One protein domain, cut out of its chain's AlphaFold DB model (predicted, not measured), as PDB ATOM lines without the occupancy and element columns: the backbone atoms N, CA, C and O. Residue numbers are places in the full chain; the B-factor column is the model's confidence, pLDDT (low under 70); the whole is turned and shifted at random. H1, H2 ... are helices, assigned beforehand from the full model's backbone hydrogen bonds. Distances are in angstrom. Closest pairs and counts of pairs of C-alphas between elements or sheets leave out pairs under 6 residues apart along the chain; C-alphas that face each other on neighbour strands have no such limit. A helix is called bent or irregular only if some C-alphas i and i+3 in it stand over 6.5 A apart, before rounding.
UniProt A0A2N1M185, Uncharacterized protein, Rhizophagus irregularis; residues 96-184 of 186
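AT A GLANCE: This is residues 96 to 184 of the 186 residues of an uncharacterized protein of Rhizophagus irregularis (UniProt A0A2N1M185). The model has little regular structure: one long helix, H3, with extended stretches running lengthwise beside it, and a wide open loop, residues 116 to 147 with the short helix H2, that stands free. A parallel pairing of residues 107 to 108 with 160 to 161 ties two stretches together. The printed part has 89 residues with three named helices, H1, H2, H3, and no named strand; its class is all helix, with only 32 residues in named elements. It is loose, radius of gyration of the C-alphas 16.9 A, spanning 48 by 33 by 19 A.

IN THESE COORDINATES: H3, residues 164 to 183, runs 27.4 A from C-alpha 164 at (22.488, 8.559, -26.370) to C-alpha 183 at (17.509, 35.484, -26.608). It is neither bent nor irregular, but only just: C-alphas 174 and 177 are 6.4 A apart. H1 is residues 96 to 99, 5.2 A, from C-alpha 96 at (28.036, 37.799, -22.694). H2 is residues 132 to 139, 10.8 A.

HOW THE PARTS SIT: H3 and H1 are close but not clearly touching; their closest C-alphas, of Leu 179 and Leu 99, are 7.8 A apart. H2 is apart from H1 and from H3. O i to N i+4 pairs are within hydrogen-bond range in 14 of 16 cases in H3 and 2 of 4 in H2; H1 is too short for such a pair.

THE WHOLE: The C-alphas farthest apart, of Asp 111 and Asp 145, are 48.6 A apart. The printed part has no cut. Both links, H1 to H2 and H2 to H3, are long. Mean pLDDT of the printed part is 70.4; 39 residues are under 70, among them 113 to 126 and 135 to 151.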
ATOM      1  N   GLU A  96      26.728  38.445 -22.812       69.12
ATOM      2  CA  GLU A  96      28.036  37.799 -22.694       69.12
ATOM      3  C   GLU A  96      28.164  37.015 -21.379       69.12
ATOM      4  O   GLU A  96      28.519  35.839 -21.388       69.12
ATOM      5  N   GLU A  97      27.806  37.622 -20.243       72.00
ATOM      6  CA  GLU A  97      27.841  36.946 -18.942       72.00
ATOM      7  C   GLU A  97      26.851  35.766 -18.869       72.00
ATOM      8  O   GLU A  97      27.143  34.753 -18.228       72.00
ATOM      9  N   ALA A  98      25.688  35.877 -19.521       75.44
ATOM     10  CA  ALA A  98      24.701  34.803 -19.603       75.44
ATOM     11  C   ALA A  98      25.212  33.626 -20.448       75.44
ATOM     12  O   ALA A  98      25.109  32.482 -20.009       75.44
ATOM     13  N   LEU A  99      25.822  33.900 -21.605       73.62
ATOM     14  CA  LEU A  99      26.405  32.882 -22.489       73.62
ATOM     15  C   LEU A  99      27.657  32.218 -21.894       73.62
ATOM     16  O   LEU A  99      27.948  31.067 -22.208       73.62
ATOM     17  N   LEU A 100      28.377  32.905 -21.002       76.12
ATOM     18  CA  LEU A 100      29.495  32.328 -20.245       76.12
ATOM     19  C   LEU A 100      29.051  31.383 -19.112       76.12
ATOM     20  O   LEU A 100      29.900  30.766 -18.463       76.12
ATOM     21  N   CYS A 101      27.749  31.254 -18.835       73.81
ATOM     22  CA  CYS A 101      27.268  30.307 -17.833       73.81
ATOM     23  C   CYS A 101      27.485  28.866 -18.309       73.81
ATOM     24  O   CYS A 101      26.909  28.425 -19.298       73.81
ATOM     25  N   ILE A 102      28.307  28.126 -17.566       75.12
ATOM     26  CA  ILE A 102      28.670  26.753 -17.912       75.12
ATOM     27  C   ILE A 102      27.507  25.814 -17.533       75.12
ATOM     28  O   ILE A 102      27.086  25.831 -16.372       75.12
ATOM     29  N   PRO A 103      26.992  25.000 -18.471       72.88
ATOM     30  CA  PRO A 103      25.992  23.978 -18.174       72.88
ATOM     31  C   PRO A 103      26.568  22.902 -17.233       72.88
ATOM     32  O   PRO A 103      27.778  22.648 -17.252       72.88
ATOM     33  N   PRO A 104      25.733  22.258 -16.400       72.56
ATOM     34  CA  PRO A 104      26.187  21.232 -15.472       72.56
ATOM     35  C   PRO A 104      26.848  20.075 -16.225       72.56
ATOM     36  O   PRO A 104      26.461  19.723 -17.342       72.56
ATOM     37  N   SER A 105      27.866  19.476 -15.604       73.62
ATOM     38  CA  SER A 105      28.493  18.273 -16.148       73.62
ATOM     39  C   SER A 105      27.486  17.129 -16.146       73.62
ATOM     40  O   SER A 105      26.879  16.835 -15.118       73.62
ATOM     41  N   ILE A 106      27.325  16.466 -17.287       74.25
ATOM     42  CA  ILE A 106      26.489  15.271 -17.374       74.25
ATOM     43  C   ILE A 106      27.206  14.086 -16.718       74.25
ATOM     44  O   ILE A 106      28.397  13.865 -16.944       74.25
ATOM     45  N   THR A 107      26.479  13.328 -15.895       75.62
ATOM     46  CA  THR A 107      26.999  12.122 -15.238       75.62
ATOM     47  C   THR A 107      26.391  10.888 -15.895       75.62
ATOM     48  O   THR A 107      25.172  10.781 -16.031       75.62
ATOM     49  N   TYR A 108      27.249   9.957 -16.307       71.81
ATOM     50  CA  TYR A 108      26.828   8.687 -16.889       71.81
ATOM     51  C   TYR A 108      26.502   7.674 -15.796       71.81
ATOM     52  O   TYR A 108      27.210   7.588 -14.791       71.81
ATOM     53  N   SER A 109      25.455   6.881 -16.019       78.81
ATOM     54  CA  SER A 109      25.186   5.697 -15.205       78.81
ATOM     55  C   SER A 109      26.391   4.740 -15.246       78.81
ATOM     56  O   SER A 109      26.979   4.567 -16.318       78.81
ATOM     57  N   PRO A 110      26.758   4.080 -14.130       77.38
ATOM     58  CA  PRO A 110      27.794   3.043 -14.132       77.38
ATOM     59  C   PRO A 110      27.457   1.861 -15.055       77.38
ATOM     60  O   PRO A 110      28.367   1.184 -15.526       77.38
ATOM     61  N   ASP A 111      26.174   1.661 -15.367       78.69
ATOM     62  CA  ASP A 111      25.698   0.625 -16.289       78.69
ATOM     63  C   ASP A 111      25.732   1.072 -17.767       78.69
ATOM     64  O   ASP A 111      25.312   0.334 -18.660       78.69
ATOM     65  N   CYS A 112      26.211   2.292 -18.048       71.88
ATOM     66  CA  CYS A 112      26.320   2.820 -19.404       71.88
ATOM     67  C   CYS A 112      27.336   2.016 -20.225       71.88
ATOM     68  O   CYS A 112      28.504   1.866 -19.859       71.88
ATOM     69  N   VAL A 113      26.904   1.551 -21.396       67.56
ATOM     70  CA  VAL A 113      27.768   0.859 -22.350       67.56
ATOM     71  C   VAL A 113      28.287   1.866 -23.370       67.56
ATOM     72  O   VAL A 113      27.527   2.429 -24.156       67.56
ATOM     73  N   THR A 114      29.605   2.070 -23.400       60.66
ATOM     74  CA  THR A 114      30.236   2.891 -24.440       60.66
ATOM     75  C   THR A 114      30.242   2.126 -25.763       60.66
ATOM     76  O   THR A 114      30.962   1.145 -25.947       60.66
ATOM     77  N   SER A 115      29.413   2.563 -26.706       61.00
ATOM     78  CA  SER A 115      29.446   2.041 -28.070       61.00
ATOM     79  C   SER A 115      30.536   2.751 -28.876       61.00
ATOM     80  O   SER A 115      30.658   3.973 -28.831       61.00
ATOM     81  N   LYS A 116      31.320   1.990 -29.650       60.53
ATOM     82  CA  LYS A 116      32.225   2.526 -30.689       60.53
ATOM     83  C   LYS A 116      31.556   2.582 -32.066       60.53
ATOM     84  O   LYS A 116      32.192   2.956 -33.049       60.53
ATOM     85  N   THR A 117      30.304   2.149 -32.149       55.28
ATOM     86  CA  THR A 117      29.596   1.950 -33.409       55.28
ATOM     87  C   THR A 117      28.804   3.203 -33.751       55.28
ATOM     88  O   THR A 117      27.985   3.655 -32.957       55.28
ATOM     89  N   THR A 118      29.039   3.758 -34.936       54.78
ATOM     90  CA  THR A 118      28.314   4.925 -35.448       54.78
ATOM     91  C   THR A 118      26.925   4.498 -35.927       54.78
ATOM     92  O   THR A 118      26.802   3.633 -36.794       54.78
ATOM     93  N   THR A 119      25.867   5.099 -35.390       56.22
ATOM     94  CA  THR A 119      24.515   4.996 -35.951       56.22
ATOM     95  C   THR A 119      24.458   5.818 -37.240       56.22
ATOM     96  O   THR A 119      24.895   6.968 -37.284       56.22
ATOM     97  N   LYS A 120      23.956   5.230 -38.335       59.16
ATOM     98  CA  LYS A 120      23.677   5.995 -39.557       59.16
ATOM     99  C   LYS A 120      22.544   6.974 -39.251       59.16
ATOM    100  O   LYS A 120      21.385   6.573 -39.213       59.16
ATOM    101  N   ALA A 121      22.878   8.240 -39.034       55.00
ATOM    102  CA  ALA A 121      21.891   9.307 -38.984       55.00
ATOM    103  C   ALA A 121      21.311   9.493 -40.394       55.00
ATOM    104  O   ALA A 121      22.022   9.875 -41.321       55.00
ATOM    105  N   VAL A 122      20.027   9.176 -40.569       55.12
ATOM    106  CA  VAL A 122      19.265   9.559 -41.764       55.12
ATOM    107  C   VAL A 122      18.887  11.025 -41.581       55.12
ATOM    108  O   VAL A 122      17.838  11.344 -41.034       55.12
ATOM    109  N   GLY A 123      19.800  11.914 -41.950       61.47
ATOM    110  CA  GLY A 123      19.582  13.354 -41.961       61.47
ATOM    111  C   GLY A 123      20.320  13.959 -43.141       61.47
ATOM    112  O   GLY A 123      21.376  13.454 -43.532       61.47
ATOM    113  N   ASP A 124      19.760  15.016 -43.718       68.19
ATOM    114  CA  ASP A 124      20.448  15.750 -44.770       68.19
ATOM    115  C   ASP A 124      21.690  16.421 -44.170       68.19
ATOM    116  O   ASP A 124      21.580  17.155 -43.180       68.19
ATOM    117  N   PRO A 125      22.893  16.161 -44.712       58.34
ATOM    118  CA  PRO A 125      24.079  16.858 -44.257       58.34
ATOM    119  C   PRO A 125      23.910  18.362 -44.522       58.34
ATOM    120  O   PRO A 125      23.315  18.752 -45.531       58.34
ATOM    121  N   PRO A 126      24.436  19.226 -43.639       62.97
ATOM    122  CA  PRO A 126      24.352  20.664 -43.836       62.97
ATOM    123  C   PRO A 126      24.952  21.054 -45.190       62.97
ATOM    124  O   PRO A 126      26.012  20.561 -45.577       62.97
ATOM    125  N   ALA A 127      24.283  21.972 -45.894       72.50
ATOM    126  CA  ALA A 127      24.668  22.404 -47.241       72.50
ATOM    127  C   ALA A 127      26.100  22.966 -47.315       72.50
ATOM    128  O   ALA A 127      26.730  22.943 -48.371       72.50
ATOM    129  N   SER A 128      26.633  23.456 -46.193       70.44
ATOM    130  CA  SER A 128      28.049  23.772 -46.043       70.44
ATOM    131  C   SER A 128      28.460  23.710 -44.574       70.44
ATOM    132  O   SER A 128      27.667  24.025 -43.688       70.44
ATOM    133  N   VAL A 129      29.709  23.323 -44.321       66.31
ATOM    134  CA  VAL A 129      30.343  23.397 -43.001       66.31
ATOM    135  C   VAL A 129      31.436  24.454 -43.091       66.31
ATOM    136  O   VAL A 129      32.355  24.324 -43.899       66.31
ATOM    137  N   GLN A 130      31.320  25.516 -42.298       69.25
ATOM    138  CA  GLN A 130      32.307  26.596 -42.257       69.25
ATOM    139  C   GLN A 130      33.285  26.404 -41.097       69.25
ATOM    140  O   GLN A 130      32.990  25.724 -40.113       69.25
ATOM    141  N   LEU A 131      34.470  27.006 -41.210       75.31
ATOM    142  CA  LEU A 131      35.441  26.990 -40.123       75.31
ATOM    143  C   LEU A 131      34.939  27.854 -38.964       75.31
ATOM    144  O   LEU A 131      34.367  28.923 -39.162       75.31
ATOM    145  N   TRP A 132      35.267  27.438 -37.741       57.78
ATOM    146  CA  TRP A 132      34.921  28.161 -36.512       57.78
ATOM    147  C   TRP A 132      35.354  29.642 -36.526       57.78
ATOM    148  O   TRP A 132      34.722  30.491 -35.911       57.78
ATOM    149  N   ARG A 133      36.416  29.986 -37.271       66.69
ATOM    150  CA  ARG A 133      36.873  31.378 -37.437       66.69
ATOM    151  C   ARG A 133      35.973  32.215 -38.348       66.69
ATOM    152  O   ARG A 133      35.851  33.416 -38.118       66.69
ATOM    153  N   ASP A 134      35.364  31.605 -39.360       72.12
ATOM    154  CA  ASP A 134      34.486  32.301 -40.306       72.12
ATOM    155  C   ASP A 134      33.119  32.595 -39.671       72.12
ATOM    156  O   ASP A 134      32.533  33.645 -39.930       72.12
ATOM    157  N   PHE A 135      32.684  31.741 -38.737       65.31
ATOM    158  CA  PHE A 135      31.496  31.960 -37.909       65.31
ATOM    159  C   PHE A 135      31.569  33.272 -37.113       65.31
ATOM    160  O   PHE A 135      30.627  34.060 -37.135       65.31
ATOM    161  N   PHE A 136      32.711  33.582 -36.486       60.56
ATOM    162  CA  PHE A 136      32.864  34.831 -35.729       60.56
ATOM    163  C   PHE A 136      32.759  36.086 -36.600       60.56
ATOM    164  O   PHE A 136      32.289  37.107 -36.114       60.56
ATOM    165  N   LYS A 137      33.139  36.038 -37.887       68.44
ATOM    166  CA  LYS A 137      32.908  37.180 -38.792       68.44
ATOM    167  C   LYS A 137      31.416  37.453 -38.984       68.44
ATOM    168  O   LYS A 137      31.032  38.616 -39.011       68.44
ATOM    169  N   GLN A 138      30.599  36.405 -39.102       62.66
ATOM    170  CA  GLN A 138      29.144  36.545 -39.172       62.66
ATOM    171  C   GLN A 138      28.563  37.011 -37.839       62.66
ATOM    172  O   GLN A 138      27.844  38.001 -37.821       62.66
ATOM    173  N   VAL A 139      28.914  36.371 -36.722       60.56
ATOM    174  CA  VAL A 139      28.387  36.743 -35.395       60.56
ATOM    175  C   VAL A 139      28.736  38.184 -35.027       60.56
ATOM    176  O   VAL A 139      27.872  38.918 -34.565       60.56
ATOM    177  N   ASN A 140      29.959  38.631 -35.314       65.69
ATOM    178  CA  ASN A 140      30.384  40.006 -35.041       65.69
ATOM    179  C   ASN A 140      29.728  41.047 -35.964       65.69
ATOM    180  O   ASN A 140      29.863  42.240 -35.712       65.69
ATOM    181  N   SER A 141      29.060  40.624 -37.045       65.62
ATOM    182  CA  SER A 141      28.262  41.523 -37.892       65.62
ATOM    183  C   SER A 141      26.873  41.807 -37.316       65.62
ATOM    184  O   SER A 141      26.228  42.768 -37.732       65.62
ATOM    185  N   PHE A 142      26.427  41.012 -36.337       56.53
ATOM    186  CA  PHE A 142      25.213  41.298 -35.587       56.53
ATOM    187  C   PHE A 142      25.513  42.359 -34.531       56.53
ATOM    188  O   PHE A 142      26.315  42.160 -33.618       56.53
ATOM    189  N   HIS A 143      24.858  43.507 -34.671       51.72
ATOM    190  CA  HIS A 143      24.916  44.578 -33.690       51.72
ATOM    191  C   HIS A 143      23.856  44.308 -32.615       51.72
ATOM    192  O   HIS A 143      22.665  44.560 -32.804       51.72
ATOM    193  N   PHE A 144      24.279  43.746 -31.482       57.19
ATOM    194  CA  PHE A 144      23.425  43.545 -30.309       57.19
ATOM    195  C   PHE A 144      23.288  44.869 -29.538       57.19
ATOM    196  O   PHE A 144      23.783  45.014 -28.424       57.19
ATOM    197  N   ASP A 145      22.651  45.868 -30.151       55.16
ATOM    198  CA  ASP A 145      22.537  47.232 -29.599       55.16
ATOM    199  C   ASP A 145      21.512  47.379 -28.476       55.16
ATOM    200  O   ASP A 145      21.342  48.455 -27.897       55.16
ATOM    201  N   GLN A 146      20.846  46.292 -28.109       54.56
ATOM    202  CA  GLN A 146      20.070  46.261 -26.889       54.56
ATOM    203  C   GLN A 146      20.960  45.770 -25.753       54.56
ATOM    204  O   GLN A 146      21.372  44.616 -25.708       54.56
ATOM    205  N   GLN A 147      21.183  46.647 -24.771       52.19
ATOM    206  CA  GLN A 147      21.512  46.263 -23.393       52.19
ATOM    207  C   GLN A 147      20.307  45.533 -22.767       52.19
ATOM    208  O   GLN A 147      19.772  45.931 -21.732       52.19
ATOM    209  N   SER A 148      19.828  44.475 -23.419       58.28
ATOM    210  CA  SER A 148      18.939  43.513 -22.799       58.28
ATOM    211  C   SER A 148      19.717  42.907 -21.639       58.28
ATOM    212  O   SER A 148      20.847  42.433 -21.768       58.28
ATOM    213  N   ILE A 149      19.152  43.067 -20.448       58.81
ATOM    214  CA  ILE A 149      19.723  42.514 -19.234       58.81
ATOM    215  C   ILE A 149      18.988  41.204 -19.010       58.81
ATOM    216  O   ILE A 149      17.776  41.200 -18.802       58.81
ATOM    217  N   PHE A 150      19.715  40.103 -19.121       65.88
ATOM    218  CA  PHE A 150      19.147  38.767 -19.128       65.88
ATOM    219  C   PHE A 150      19.083  38.219 -17.711       65.88
ATOM    220  O   PHE A 150      19.954  38.468 -16.869       65.88
ATOM    221  N   GLU A 151      18.047  37.436 -17.433       66.62
ATOM    222  CA  GLU A 151      18.107  36.551 -16.282       66.62
ATOM    223  C   GLU A 151      19.180  35.490 -16.519       66.62
ATOM    224  O   GLU A 151      19.502  35.128 -17.648       66.62
ATOM    225  N   ARG A 152      19.782  34.997 -15.440       71.44
ATOM    226  CA  ARG A 152      20.774  33.937 -15.566       71.44
ATOM    227  C   ARG A 152      20.098  32.639 -16.031       71.44
ATOM    228  O   ARG A 152      19.110  32.257 -15.398       71.44
ATOM    229  N   PRO A 153      20.636  31.926 -17.041       77.56
ATOM    230  CA  PRO A 153      20.079  30.644 -17.458       77.56
ATOM    231  C   PRO A 153      19.998  29.651 -16.294       77.56
ATOM    232  O   PRO A 153      20.945  29.502 -15.515       77.56
ATOM    233  N   ARG A 154      18.850  28.976 -16.179       77.88
ATOM    234  CA  ARG A 154      18.622  27.880 -15.231       77.88
ATOM    235  C   ARG A 154      18.756  26.555 -15.972       77.88
ATOM    236  O   ARG A 154      17.845  26.163 -16.694       77.88
ATOM    237  N   PHE A 155      19.893  25.895 -15.795       81.75
ATOM    238  CA  PHE A 155      20.124  24.554 -16.325       81.75
ATOM    239  C   PHE A 155      19.564  23.489 -15.373       81.75
ATOM    240  O   PHE A 155      19.540  23.695 -14.160       81.75
ATOM    241  N   ASP A 156      19.133  22.361 -15.925       79.44
ATOM    242  CA  ASP A 156      18.663  21.195 -15.183       79.44
ATOM    243  C   ASP A 156      19.800  20.169 -15.058       79.44
ATOM    244  O   ASP A 156      20.421  19.774 -16.049       79.44
ATOM    245  N   ASP A 157      20.100  19.772 -13.825       77.62
ATOM    246  CA  ASP A 157      21.151  18.823 -13.458       77.62
ATOM    247  C   ASP A 157      20.608  17.418 -13.150       77.62
ATOM    248  O   ASP A 157      21.376  16.506 -12.848       77.62
ATOM    249  N   ARG A 158      19.293  17.205 -13.268       80.31
ATOM    250  CA  ARG A 158      18.629  15.940 -12.908       80.31
ATOM    251  C   ARG A 158      18.717  14.869 -13.996       80.31
ATOM    252  O   ARG A 158      18.171  13.779 -13.822       80.31
ATOM    253  N   PHE A 159      19.379  15.157 -15.114       79.19
ATOM    254  CA  PHE A 159      19.566  14.193 -16.195       79.19
ATOM    255  C   PHE A 159      20.505  13.063 -15.757       79.19
ATOM    256  O   PHE A 159      21.708  13.262 -15.586       79.19
ATOM    257  N   VAL A 160      19.956  11.855 -15.624       79.94
ATOM    258  CA  VAL A 160      20.735  10.620 -15.481       79.94
ATOM    259  C   VAL A 160      20.938  10.039 -16.871       79.94
ATOM    260  O   VAL A 160      19.975   9.653 -17.526       79.94
ATOM    261  N   ILE A 161      22.188   9.992 -17.329       79.56
ATOM    262  CA  ILE A 161      22.490   9.546 -18.688       79.56
ATOM    263  C   ILE A 161      22.637   8.027 -18.717       79.56
ATOM    264  O   ILE A 161      23.596   7.477 -18.164       79.56
ATOM    265  N   VAL A 162      21.706   7.354 -19.391       80.81
ATOM    266  CA  VAL A 162      21.707   5.896 -19.566       80.81
ATOM    267  C   VAL A 162      21.981   5.517 -21.023       80.81
ATOM    268  O   VAL A 162      22.557   4.464 -21.290       80.81
ATOM    269  N   ASN A 163      21.607   6.376 -21.973       78.31
ATOM    270  CA  ASN A 163      21.802   6.168 -23.407       78.31
ATOM    271  C   ASN A 163      22.051   7.493 -24.169       78.31
ATOM    272  O   ASN A 163      22.086   8.576 -23.588       78.31
ATOM    273  N   GLU A 164      22.248   7.400 -25.491       78.75
ATOM    274  CA  GLU A 164      22.488   8.559 -26.370       78.75
ATOM    275  C   GLU A 164      21.308   9.545 -26.403       78.75
ATOM    276  O   GLU A 164      21.514  10.756 -26.490       78.75
ATOM    277  N   GLU A 165      20.074   9.051 -26.307       82.31
ATOM    278  CA  GLU A 165      18.875   9.892 -26.313       82.31
ATOM    279  C   GLU A 165      18.804  10.765 -25.055       82.31
ATOM    280  O   GLU A 165      18.443  11.937 -25.136       82.31
ATOM    281  N   ASP A 166      19.258  10.260 -23.908       82.56
ATOM    282  CA  ASP A 166      19.358  11.057 -22.680       82.56
ATOM    283  C   ASP A 166      20.382  12.195 -22.830       82.56
ATOM    284  O   ASP A 166      20.137  13.315 -22.377       82.56
ATOM    285  N   VAL A 167      21.505  11.946 -23.521       81.62
ATOM    286  CA  VAL A 167      22.499  12.988 -23.846       81.62
ATOM    287  C   VAL A 167      21.884  14.037 -24.764       81.62
ATOM    288  O   VAL A 167      22.029  15.238 -24.526       81.62
ATOM    289  N   ARG A 168      21.171  13.590 -25.803       83.12
ATOM    290  CA  ARG A 168      20.483  14.463 -26.757       83.12
ATOM    291  C   ARG A 168      19.458  15.345 -26.055       83.12
ATOM    292  O   ARG A 168      19.430  16.546 -26.307       83.12
ATOM    293  N   ASN A 169      18.685  14.778 -25.133       83.94
ATOM    294  CA  ASN A 169      17.703  15.499 -24.331       83.94
ATOM    295  C   ASN A 169      18.359  16.505 -23.381       83.94
ATOM    296  O   ASN A 169      17.925  17.656 -23.332       83.94
ATOM    297  N   ALA A 170      19.435  16.117 -22.689       83.69
ATOM    298  CA  ALA A 170      20.178  17.014 -21.808       83.69
ATOM    299  C   ALA A 170      20.764  18.212 -22.576       83.69
ATOM    300  O   ALA A 170      20.652  19.349 -22.120       83.69
ATOM    301  N   ILE A 171      21.335  17.980 -23.765       83.56
ATOM    302  CA  ILE A 171      21.859  19.045 -24.635       83.56
ATOM    303  C   ILE A 171      20.721  19.912 -25.177       83.56
ATOM    304  O   ILE A 171      20.799  21.137 -25.103       83.56
ATOM    305  N   ASN A 172      19.659  19.305 -25.705       83.62
ATOM    306  CA  ASN A 172      18.538  20.046 -26.272       83.62
ATOM    307  C   ASN A 172      17.890  20.961 -25.226       83.62
ATOM    308  O   ASN A 172      17.613  22.124 -25.507       83.62
ATOM    309  N   PHE A 173      17.707  20.470 -24.001       84.00
ATOM    310  CA  PHE A 173      17.137  21.267 -22.926       84.00
ATOM    311  C   PHE A 173      18.116  22.342 -22.431       84.00
ATOM    312  O   PHE A 173      17.817  23.533 -22.524       84.00
ATOM    313  N   ASN A 174      19.300  21.946 -21.948       83.75
ATOM    314  CA  ASN A 174      20.225  22.872 -21.288       83.75
ATOM    315  C   ASN A 174      20.911  23.842 -22.249       83.75
ATOM    316  O   ASN A 174      21.293  24.923 -21.821       83.75
ATOM    317  N   ILE A 175      21.089  23.484 -23.520       81.06
ATOM    318  CA  ILE A 175      21.758  24.343 -24.501       81.06
ATOM    319  C   ILE A 175      20.719  24.994 -25.401       81.06
ATOM    320  O   ILE A 175      20.562  26.208 -25.364       81.06
ATOM    321  N   CYS A 176      19.975  24.214 -26.183       77.94
ATOM    322  CA  CYS A 176      19.125  24.787 -27.226       77.94
ATOM    323  C   CYS A 176      17.938  25.560 -26.635       77.94
ATOM    324  O   CYS A 176      17.743  26.729 -26.951       77.94
ATOM    325  N   MET A 177      17.157  24.940 -25.750       79.56
ATOM    326  CA  MET A 177      15.946  25.568 -25.212       79.56
ATOM    327  C   MET A 177      16.263  26.701 -24.236       79.56
ATOM    328  O   MET A 177      15.676  27.776 -24.336       79.56
ATOM    329  N   VAL A 178      17.191  26.483 -23.301       80.56
ATOM    330  CA  VAL A 178      17.554  27.503 -22.305       80.56
ATOM    331  C   VAL A 178      18.169  28.741 -22.968       80.56
ATOM    332  O   VAL A 178      17.805  29.854 -22.589       80.56
ATOM    333  N   LEU A 179      19.040  28.582 -23.974       74.69
ATOM    334  CA  LEU A 179      19.623  29.726 -24.686       74.69
ATOM    335  C   LEU A 179      18.610  30.423 -25.604       74.69
ATOM    336  O   LEU A 179      18.578  31.649 -25.623       74.69
ATOM    337  N   ASN A 180      17.731  29.685 -26.291       73.56
ATOM    338  CA  ASN A 180      16.687  30.304 -27.120       73.56
ATOM    339  C   ASN A 180      15.687  31.114 -26.278       73.56
ATOM    340  O   ASN A 180      15.264  32.196 -26.676       73.56
ATOM    341  N   ASN A 181      15.336  30.627 -25.084       73.31
ATOM    342  CA  ASN A 181      14.487  31.373 -24.152       73.31
ATOM    343  C   ASN A 181      15.167  32.645 -23.629       73.31
ATOM    344  O   ASN A 181      14.478  33.615 -23.323       73.31
ATOM    345  N   LEU A 182      16.501  32.651 -23.515       69.31
ATOM    346  CA  LEU A 182      17.252  33.848 -23.139       69.31
ATOM    347  C   LEU A 182      17.181  34.905 -24.233       69.31
ATOM    348  O   LEU A 182      16.907  36.056 -23.926       69.31
ATOM    349  N   THR A 183      17.416  34.531 -25.491       66.88
ATOM    350  CA  THR A 183      17.509  35.484 -26.608       66.88
ATOM    351  C   THR A 183      16.156  36.001 -27.096       66.88
ATOM    352  O   THR A 183      16.128  36.947 -27.875       66.88
ATOM    353  N   GLY A 184      15.050  35.437 -26.599       58.25
ATOM    354  CA  GLY A 184      13.709  35.693 -27.112       58.25
ATOM    355  C   GLY A 184      13.463  34.934 -28.416       58.25
ATOM    356  O   GLY A 184      14.386  34.640 -29.174       58.25
TER     357      GLY A 184